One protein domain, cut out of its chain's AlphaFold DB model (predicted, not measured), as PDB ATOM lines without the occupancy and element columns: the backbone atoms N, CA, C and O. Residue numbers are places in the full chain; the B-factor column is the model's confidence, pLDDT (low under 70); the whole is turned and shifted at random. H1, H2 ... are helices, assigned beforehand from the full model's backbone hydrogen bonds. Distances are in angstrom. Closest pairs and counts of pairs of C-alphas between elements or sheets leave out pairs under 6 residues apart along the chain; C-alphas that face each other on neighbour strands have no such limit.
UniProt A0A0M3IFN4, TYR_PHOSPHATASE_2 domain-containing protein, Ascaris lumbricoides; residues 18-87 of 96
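AT A GLANCE: This is residues 18 to 87 of the 96 residues of the protein "TYR_PHOSPHATASE_2 domain-containing protein" of Ascaris lumbricoides (UniProt A0A0M3IFN4). Two helices, H1 and H3, run side by side the same way, and H2 crosses H1 steeply, the three centres making a triangle. After H3 a tail with no named element, residues 68 to 87, runs out to Arg 79 at one end of the longest axis and folds back as a narrow loop. The printed part has 70 residues with three named helices, H1, H2, H3 along the chain, and no named strand; its class is all helix. It is compact, with a radius of gyration of the C-alphas of 11.3 A, and spans 34 by 29 by 19 A.

HOW THE PARTS SIT: Start with H1, residues 18 to 30, which touches H2, residues 35 to 45, at a steep tilt of 57 degrees, opposite ways; look at the C-alphas of Ile 24 and Ala 38, their closest, 5.2 A apart. H3, residues 53 to 67, touches H1 with residues 55 to 59 alone, at a shallow tilt of 6 degrees, the same way; the closest C-alphas, of Ala 21 and Phe 55, are 6.6 A apart. H2 and H3 only just touch, with 3 pairs of C-alphas within 8 A, H3 doing so with residues 59 to 63 alone. Their closest C-alphas, of Leu 35 and Glu 63, are 6.9 A apart, and they stand at a steep tilt of 51 degrees, opposite ways. Every O i to N i+4 pair is within hydrogen-bond range in H1 and H3, and 6 of 7 are in H2. Farther on, residues 74 to 75 make a short antiparallel pairing with residues 82 to 83.

IN THESE COORDINATES: Find C-alpha 18 at (59.657, 47.237, -9.522); from there H1 runs 18.1 A to Asn 30. H2 runs 15.9 A from C-alpha 35 at (45.641, 53.314, -5.996) to Lys 45. H3, the longest helix, runs 20.7 A from Ile 53 to C-alpha 67 at (43.800, 61.011, 1.115).

THE WHOLE: Look for the two C-alphas farthest apart at Glu 31 and Arg 79, 34.5 A. The printed part has no cut; the link from H1 to H2 is tight and that from H2 to H3 short. The mean pLDDT of the printed part is 96.2, and no printed residue is under 70.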
ATOM      1  N   ARG A  18      59.057  45.892  -9.675       98.44
ATOM      2  CA  ARG A  18      59.657  47.237  -9.522       98.44
ATOM      3  C   ARG A  18      59.076  48.284 -10.475       98.44
ATOM      4  O   ARG A  18      58.593  49.314 -10.029       98.44
ATOM      5  N   SER A  19      59.112  48.018 -11.780       98.31
ATOM      6  CA  SER A  19      58.585  48.959 -12.770       98.31
ATOM      7  C   SER A  19      57.071  49.093 -12.679       98.31
ATOM      8  O   SER A  19      56.571  50.192 -12.839       98.31
ATOM      9  N   ALA A  20      56.350  48.009 -12.371       98.44
ATOM     10  CA  ALA A  20      54.903  48.057 -12.196       98.44
ATOM     11  C   ALA A  20      54.509  48.985 -11.040       98.44
ATOM     12  O   ALA A  20      53.663  49.847 -11.234       98.44
ATOM     13  N   ALA A  21      55.171  48.871  -9.882       98.56
ATOM     14  CA  ALA A  21      54.941  49.760  -8.742       98.56
ATOM     15  C   ALA A  21      55.189  51.235  -9.101       98.56
ATOM     16  O   ALA A  21      54.380  52.095  -8.769       98.56
ATOM     17  N   LEU A  22      56.270  51.524  -9.835       98.38
ATOM     18  CA  LEU A  22      56.555  52.884 -10.301       98.38
ATOM     19  C   LEU A  22      55.513  53.394 -11.303       98.38
ATOM     20  O   LEU A  22      55.096  54.541 -11.194       98.38
ATOM     21  N   CYS A  23      55.066  52.562 -12.248       98.38
ATOM     22  CA  CYS A  23      54.006  52.938 -13.185       98.38
ATOM     23  C   CYS A  23      52.691  53.238 -12.455       98.38
ATOM     24  O   CYS A  23      52.092  54.276 -12.710       98.38
ATOM     25  N   ILE A  24      52.280  52.383 -11.512       98.56
ATOM     26  CA  ILE A  24      51.079  52.596 -10.689       98.56
ATOM     27  C   ILE A  24      51.190  53.931  -9.948       98.56
ATOM     28  O   ILE A  24      50.323  54.789 -10.084       98.56
ATOM     29  N   MET A  25      52.298  54.154  -9.234       98.44
ATOM     30  CA  MET A  25      52.505  55.403  -8.499       98.44
ATOM     31  C   MET A  25      52.581  56.630  -9.403       98.44
ATOM     32  O   MET A  25      52.174  57.711  -8.985       98.44
ATOM     33  N   SER A  26      53.061  56.486 -10.639       97.62
ATOM     34  CA  SER A  26      53.068  57.595 -11.591       97.62
ATOM     35  C   SER A  26      51.654  58.049 -11.955       97.62
ATOM     36  O   SER A  26      51.445  59.251 -12.074       97.62
ATOM     37  N   LEU A  27      50.682  57.136 -12.055       97.62
ATOM     38  CA  LEU A  27      49.283  57.501 -12.288       97.62
ATOM     39  C   LEU A  27      48.676  58.148 -11.037       97.62
ATOM     40  O   LEU A  27      48.074  59.212 -11.124       97.62
ATOM     41  N   VAL A  28      48.913  57.564  -9.856       97.81
ATOM     42  CA  VAL A  28      48.422  58.123  -8.583       97.81
ATOM     43  C   VAL A  28      48.925  59.556  -8.370       97.81
ATOM     44  O   VAL A  28      48.155  60.424  -7.972       97.81
ATOM     45  N   ILE A  29      50.207  59.823  -8.646       96.81
ATOM     46  CA  ILE A  29      50.832  61.132  -8.405       96.81
ATOM     47  C   ILE A  29      50.499  62.142  -9.506       96.81
ATOM     48  O   ILE A  29      50.200  63.292  -9.195       96.81
ATOM     49  N   ASN A  30      50.587  61.749 -10.779       94.56
ATOM     50  CA  ASN A  30      50.475  62.700 -11.888       94.56
ATOM     51  C   ASN A  30      49.031  62.897 -12.367       94.56
ATOM     52  O   ASN A  30      48.714  63.968 -12.877       94.56
ATOM     53  N   GLU A  31      48.175  61.884 -12.224       94.88
ATOM     54  CA  GLU A  31      46.778  61.914 -12.686       94.88
ATOM     55  C   GLU A  31      45.777  61.990 -11.523       94.88
ATOM     56  O   GLU A  31      44.604  62.279 -11.736       94.88
ATOM     57  N   GLY A  32      46.222  61.763 -10.282       95.06
ATOM     58  CA  GLY A  32      45.392  61.912  -9.082       95.06
ATOM     59  C   GLY A  32      44.361  60.799  -8.862       95.06
ATOM     60  O   GLY A  32      43.547  60.893  -7.939       95.06
ATOM     61  N   ILE A  33      44.387  59.732  -9.666       96.56
ATOM     62  CA  ILE A  33      43.457  58.601  -9.544       96.56
ATOM     63  C   ILE A  33      43.733  57.755  -8.287       96.56
ATOM     64  O   ILE A  33      44.729  57.946  -7.580       96.56
ATOM     65  N   SER A  34      42.812  56.853  -7.935       97.75
ATOM     66  CA  SER A  34      42.992  55.975  -6.772       97.75
ATOM     67  C   SER A  34      44.070  54.915  -6.998       97.75
ATOM     68  O   SER A  34      44.356  54.540  -8.135       97.75
ATOM     69  N   LEU A  35      44.664  54.401  -5.917       98.38
ATOM     70  CA  LEU A  35      45.641  53.314  -5.996       98.38
ATOM     71  C   LEU A  35      45.037  52.057  -6.637       98.38
ATOM     72  O   LEU A  35      45.714  51.395  -7.426       98.38
ATOM     73  N   SER A  36      43.772  51.739  -6.342       98.06
ATOM     74  CA  SER A  36      43.072  50.628  -6.990       98.06
ATOM     75  C   SER A  36      42.848  50.870  -8.481       98.06
ATOM     76  O   SER A  36      43.109  49.967  -9.273       98.06
ATOM     77  N   ASP A  37      42.430  52.075  -8.882       97.50
ATOM     78  CA  ASP A  37      42.194  52.395 -10.297       97.50
ATOM     79  C   ASP A  37      43.501  52.389 -11.088       97.50
ATOM     80  O   ASP A  37      43.577  51.767 -12.145       97.50
ATOM     81  N   ALA A  38      44.562  52.977 -10.529       98.06
ATOM     82  CA  ALA A  38      45.898  52.937 -11.111       98.06
ATOM     83  C   ALA A  38      46.411  51.503 -11.273       98.06
ATOM     84  O   ALA A  38      47.018  51.168 -12.292       98.06
ATOM     85  N   PHE A  39      46.170  50.632 -10.287       98.12
ATOM     86  CA  PHE A  39      46.505  49.219 -10.415       98.12
ATOM     87  C   PHE A  39      45.742  48.562 -11.568       98.12
ATOM     88  O   PHE A  39      46.389  47.946 -12.416       98.12
ATOM     89  N   TYR A  40      44.413  48.702 -11.628       97.62
ATOM     90  CA  TYR A  40      43.613  48.082 -12.688       97.62
ATOM     91  C   TYR A  40      43.978  48.622 -14.073       97.62
ATOM     92  O   TYR A  40      44.137  47.837 -15.001       97.62
ATOM     93  N   ASP A  41      44.237  49.922 -14.210       96.88
ATOM     94  CA  ASP A  41      44.644  50.510 -15.486       96.88
ATOM     95  C   ASP A  41      45.973  49.956 -16.008       96.88
ATOM     96  O   ASP A  41      46.131  49.788 -17.223       96.88
ATOM     97  N   ILE A  42      46.935  49.663 -15.128       97.25
ATOM     98  CA  ILE A  42      48.181  48.992 -15.524       97.25
ATOM     99  C   ILE A  42      47.946  47.491 -15.738       97.25
ATOM    100  O   ILE A  42      48.495  46.924 -16.684       97.25
ATOM    101  N   TYR A  43      47.137  46.848 -14.895       96.81
ATOM    102  CA  TYR A  43      46.846  45.417 -14.965       96.81
ATOM    103  C   TYR A  43      46.134  45.039 -16.269       96.81
ATOM    104  O   TYR A  43      46.557  44.093 -16.928       96.81
ATOM    105  N   ASP A  44      45.156  45.832 -16.711       96.12
ATOM    106  CA  ASP A  44      44.424  45.630 -17.968       96.12
ATOM    107  C   ASP A  44      45.365  45.628 -19.187       96.12
ATOM    108  O   ASP A  44      45.143  44.920 -20.168       96.12
ATOM    109  N   LYS A  45      46.466  46.388 -19.119       95.81
ATOM    110  CA  LYS A  45      47.486  46.480 -20.181       95.81
ATOM    111  C   LYS A  45      48.609  45.451 -20.012       95.81
ATOM    112  O   LYS A  45      49.325  45.152 -20.967       95.81
ATOM    113  N   ARG A  46      48.813  44.937 -18.795       96.75
ATOM    114  CA  ARG A  46      49.894  44.011 -18.432       96.75
ATOM    115  C   ARG A  46      49.420  43.045 -17.328       96.75
ATOM    116  O   ARG A  46      49.821  43.207 -16.172       96.75
ATOM    117  N   PRO A  47      48.649  41.991 -17.665       96.00
ATOM    118  CA  PRO A  47      47.887  41.162 -16.711       96.00
ATOM    119  C   PRO A  47      48.740  40.158 -15.912       96.00
ATOM    120  O   PRO A  47      48.274  39.120 -15.451       96.00
ATOM    121  N   PHE A  48      50.026  40.450 -15.760       96.25
ATOM    122  CA  PHE A  48      50.991  39.654 -15.009       96.25
ATOM    123  C   PHE A  48      51.822  40.512 -14.047       96.25
ATOM    124  O   PHE A  48      52.781  40.021 -13.447       96.25
ATOM    125  N   ILE A  49      51.491  41.802 -13.897       98.12
ATOM    126  CA  ILE A  49      52.116  42.618 -12.861       98.12
ATOM    127  C   ILE A  49      51.793  42.050 -11.478       98.12
ATOM    128  O   ILE A  49      50.682  41.617 -11.187       98.12
ATOM    129  N   SER A  50      52.801  42.051 -10.617       97.75
ATOM    130  CA  SER A  50      52.688  41.623  -9.232       97.75
ATOM    131  C   SER A  50      53.758  42.344  -8.405       97.75
ATOM    132  O   SER A  50      54.867  41.827  -8.195       97.75
ATOM    133  N   PRO A  51      53.494  43.595  -7.976       98.25
ATOM    134  CA  PRO A  51      54.350  44.274  -7.015       98.25
ATOM    135  C   PRO A  51      54.527  43.419  -5.760       98.25
ATOM    136  O   PRO A  51      53.619  42.708  -5.328       98.25
ATOM    137  N   ASN A  52      55.726  43.454  -5.177       97.38
ATOM    138  CA  ASN A  52      55.961  42.730  -3.935       97.38
ATOM    139  C   ASN A  52      55.226  43.422  -2.775       97.38
ATOM    140  O   ASN A  52      54.857  44.593  -2.861       97.38
ATOM    141  N   ILE A  53      55.052  42.708  -1.665       97.19
ATOM    142  CA  ILE A  53      54.319  43.218  -0.499       97.19
ATOM    143  C   ILE A  53      54.962  44.466   0.120       97.19
ATOM    144  O   ILE A  53      54.244  45.313   0.643       97.19
ATOM    145  N   GLY A  54      56.286  44.615   0.045       98.00
ATOM    146  CA  GLY A  54      56.970  45.831   0.485       98.00
ATOM    147  C   GLY A  54      56.543  47.056  -0.325       98.00
ATOM    148  O   GLY A  54      56.220  48.084   0.262       98.00
ATOM    149  N   PHE A  55      56.445  46.929  -1.652       98.44
ATOM    150  CA  PHE A  55      55.913  47.999  -2.500       98.44
ATOM    151  C   PHE A  55      54.442  48.267  -2.221       98.44
ATOM    152  O   PHE A  55      54.070  49.423  -2.083       98.44
ATOM    153  N   TRP A  56      53.615  47.232  -2.060       98.38
ATOM    154  CA  TRP A  56      52.211  47.438  -1.694       98.38
ATOM    155  C   TRP A  56      52.054  48.223  -0.395       98.38
ATOM    156  O   TRP A  56      51.277  49.168  -0.364       98.38
ATOM    157  N   ARG A  57      52.832  47.899   0.643       98.12
ATOM    158  CA  ARG A  57      52.834  48.662   1.901       98.12
ATOM    159  C   ARG A  57      53.180  50.132   1.680       98.12
ATOM    160  O   ARG A  57      52.471  50.985   2.188       98.12
ATOM    161  N   GLN A  58      54.225  50.415   0.902       98.56
ATOM    162  CA  GLN A  58      54.647  51.789   0.614       98.56
ATOM    163  C   GLN A  58      53.596  52.569  -0.187       98.56
ATOM    164  O   GLN A  58      53.354  53.735   0.101       98.56
ATOM    165  N   MET A  59      52.963  51.935  -1.178       98.62
ATOM    166  CA  MET A  59      51.929  52.577  -1.998       98.62
ATOM    167  C   MET A  59      50.646  52.841  -1.194       98.62
ATOM    168  O   MET A  59      50.072  53.918  -1.309       98.62
ATOM    169  N   ILE A  60      50.232  51.891  -0.349       98.56
ATOM    170  CA  ILE A  60      49.085  52.042   0.562       98.56
ATOM    171  C   ILE A  60      49.349  53.172   1.561       98.56
ATOM    172  O   ILE A  60      48.538  54.083   1.678       98.56
ATOM    173  N   GLU A  61      50.514  53.164   2.217       98.56
ATOM    174  CA  GLU A  61      50.908  54.218   3.159       98.56
ATOM    175  C   GLU A  61      50.965  55.594   2.477       98.56
ATOM    176  O   GLU A  61      50.606  56.608   3.076       98.56
ATOM    177  N   PHE A  62      51.403  55.648   1.215       98.50
ATOM    178  CA  PHE A  62      51.378  56.881   0.438       98.50
ATOM    179  C   PHE A  62      49.945  57.376   0.209       98.50
ATOM    180  O   PHE A  62      49.674  58.548   0.472       98.50
ATOM    181  N   GLU A  63      49.029  56.519  -0.257       98.12
ATOM    182  CA  GLU A  63      47.641  56.932  -0.499       98.12
ATOM    183  C   GLU A  63      46.943  57.352   0.804       98.12
ATOM    184  O   GLU A  63      46.298  58.400   0.830       98.12
ATOM    185  N   GLU A  64      47.163  56.628   1.907       97.94
ATOM    186  CA  GLU A  64      46.656  56.991   3.237       97.94
ATOM    187  C   GLU A  64      47.153  58.369   3.683       97.94
ATOM    188  O   GLU A  64      46.361  59.188   4.147       97.94
ATOM    189  N   LYS A  65      48.446  58.669   3.504       97.62
ATOM    190  CA  LYS A  65      49.001  59.987   3.851       97.62
ATOM    191  C   LYS A  65      48.420  61.121   3.008       97.62
ATOM    192  O   LYS A  65      48.311  62.234   3.510       97.62
ATOM    193  N   GLN A  66      48.083  60.862   1.746       94.50
ATOM    194  CA  GLN A  66      47.555  61.885   0.836       94.50
ATOM    195  C   GLN A  66      46.040  62.086   0.978       94.50
ATOM    196  O   GLN A  66      45.567  63.215   0.887       94.50
ATOM    197  N   LYS A  67      45.273  61.007   1.183       92.62
ATOM    198  CA  LYS A  67      43.800  61.011   1.115       92.62
ATOM    199  C   LYS A  67      43.116  60.669   2.444       92.62
ATOM    200  O   LYS A  67      41.892  60.653   2.511       92.62
ATOM    201  N   GLY A  68      43.878  60.359   3.495       95.19
ATOM    202  CA  GLY A  68      43.371  59.915   4.801       95.19
ATOM    203  C   GLY A  68      42.884  58.460   4.835       95.19
ATOM    204  O   GLY A  68      42.552  57.948   5.900       95.19
ATOM    205  N   THR A  69      42.839  57.785   3.684       95.81
ATOM    206  CA  THR A  69      42.444  56.381   3.527       95.81
ATOM    207  C   THR A  69      43.089  55.792   2.272       95.81
ATOM    208  O   THR A  69      43.500  56.544   1.388       95.81
ATOM    209  N   SER A  70      43.161  54.463   2.176       97.44
ATOM    210  CA  SER A  70      43.629  53.744   0.985       97.44
ATOM    211  C   SER A  70      42.512  52.903   0.380       97.44
ATOM    212  O   SER A  70      41.728  52.251   1.072       97.44
ATOM    213  N   THR A  71      42.481  52.887  -0.947       97.81
ATOM    214  CA  THR A  71      41.564  52.082  -1.760       97.81
ATOM    215  C   THR A  71      41.980  50.616  -1.877       97.81
ATOM    216  O   THR A  71      41.180  49.773  -2.286       97.81
ATOM    217  N   VAL A  72      43.211  50.293  -1.470       97.75
ATOM    218  CA  VAL A  72      43.765  48.934  -1.452       97.75
ATOM    219  C   VAL A  72      44.072  48.514  -0.022       97.75
ATOM    220  O   VAL A  72      44.678  49.266   0.744       97.75
ATOM    221  N   GLN A  73      43.701  47.284   0.328       97.06
ATOM    222  CA  GLN A  73      43.978  46.697   1.638       97.06
ATOM    223  C   GLN A  73      44.759  45.390   1.516       97.06
ATOM    224  O   GLN A  73      44.568  44.597   0.595       97.06
ATOM    225  N   LEU A  74      45.629  45.135   2.495       96.62
ATOM    226  CA  LEU A  74      46.317  43.854   2.623       96.62
ATOM    227  C   LEU A  74      45.457  42.873   3.426       96.62
ATOM    228  O   LEU A  74      45.326  42.995   4.646       96.62
ATOM    229  N   LEU A  75      44.919  41.866   2.742       95.00
ATOM    230  CA  LEU A  75      44.145  40.787   3.343       95.00
ATOM    231  C   LEU A  75      45.043  39.925   4.241       95.00
ATOM    232  O   LEU A  75      46.099  39.436   3.824       95.00
ATOM    233  N   LYS A  76      44.614  39.755   5.495       89.00
ATOM    234  CA  LYS A  76      45.284  38.950   6.529       89.00
ATOM    235  C   LYS A  76      44.711  37.523   6.550       89.00
ATOM    236  O   LYS A  76      43.659  37.270   5.978       89.00
ATOM    237  N   GLY A  77      45.407  36.592   7.209       83.06
ATOM    238  CA  GLY A  77      44.956  35.196   7.372       83.06
ATOM    239  C   GLY A  77      45.681  34.167   6.497       83.06
ATOM    240  O   GLY A  77      45.484  32.971   6.662       83.06
ATOM    241  N   MET A  78      46.576  34.615   5.615       83.38
ATOM    242  CA  MET A  78      47.494  33.760   4.856       83.38
ATOM    243  C   MET A  78      48.927  33.896   5.379       83.38
ATOM    244  O   MET A  78      49.287  34.913   5.974       83.38
ATOM    245  N   ARG A  79      49.787  32.905   5.083       85.81
ATOM    246  CA  ARG A  79      51.228  32.941   5.416       85.81
ATOM    247  C   ARG A  79      51.931  34.189   4.862       85.81
ATOM    248  O   ARG A  79      52.931  34.633   5.420       85.81
ATOM    249  N   ARG A  80      51.421  34.751   3.762       86.06
ATOM    250  CA  ARG A  80      51.809  36.061   3.231       86.06
ATOM    251  C   ARG A  80      50.537  36.866   2.958       86.06
ATOM    252  O   ARG A  80      49.631  36.303   2.348       86.06
ATOM    253  N   PRO A  81      50.455  38.135   3.392       93.38
ATOM    254  CA  PRO A  81      49.312  38.973   3.062       93.38
ATOM    255  C   PRO A  81      49.257  39.196   1.552       93.38
ATOM    256  O   PRO A  81      50.303  39.220   0.900       93.38
ATOM    257  N   ILE A  82      48.055  39.390   1.017       94.62
ATOM    258  CA  ILE A  82      47.850  39.722  -0.397       94.62
ATOM    259  C   ILE A  82      47.046  41.021  -0.512       94.62
ATOM    260  O   ILE A  82      46.181  41.261   0.329       94.62
ATOM    261  N   PRO A  83      47.303  41.856  -1.525       96.94
ATOM    262  CA  PRO A  83      46.425  42.968  -1.869       96.94
ATOM    263  C   PRO A  83      45.044  42.462  -2.288       96.94
ATOM    264  O   PRO A  83      44.928  41.521  -3.072       96.94
ATOM    265  N   ASP A  84      43.996  43.104  -1.794       96.44
ATOM    266  CA  ASP A  84      42.605  42.788  -2.121       96.44
ATOM    267  C   ASP A  84      42.253  43.005  -3.602       96.44
ATOM    268  O   ASP A  84      41.416  42.280  -4.137       96.44
ATOM    269  N   VAL A  85      42.937  43.919  -4.296       96.25
ATOM    270  CA  VAL A  85      42.807  44.141  -5.751       96.25
ATOM    271  C   VAL A  85      43.171  42.925  -6.608       96.25
ATOM    272  O   VAL A  85      42.820  42.876  -7.779       96.25
ATOM    273  N   TYR A  86      43.848  41.918  -6.046       95.00
ATOM    274  CA  TYR A  86      44.090  40.653  -6.749       95.00
ATOM    275  C   TYR A  86      42.869  39.728  -6.753       95.00
ATOM    276  O   TYR A  86      42.804  38.809  -7.565       95.00
ATOM    277  N   LEU A  87      41.924  39.936  -5.833       92.38
ATOM    278  CA  LEU A  87      40.711  39.123  -5.704       92.38
ATOM    279  C   LEU A  87      39.449  39.883  -6.116       92.38
ATOM    280  O   LEU A  87      38.461  39.272  -6.525       92.38
TER     281      LEU A  87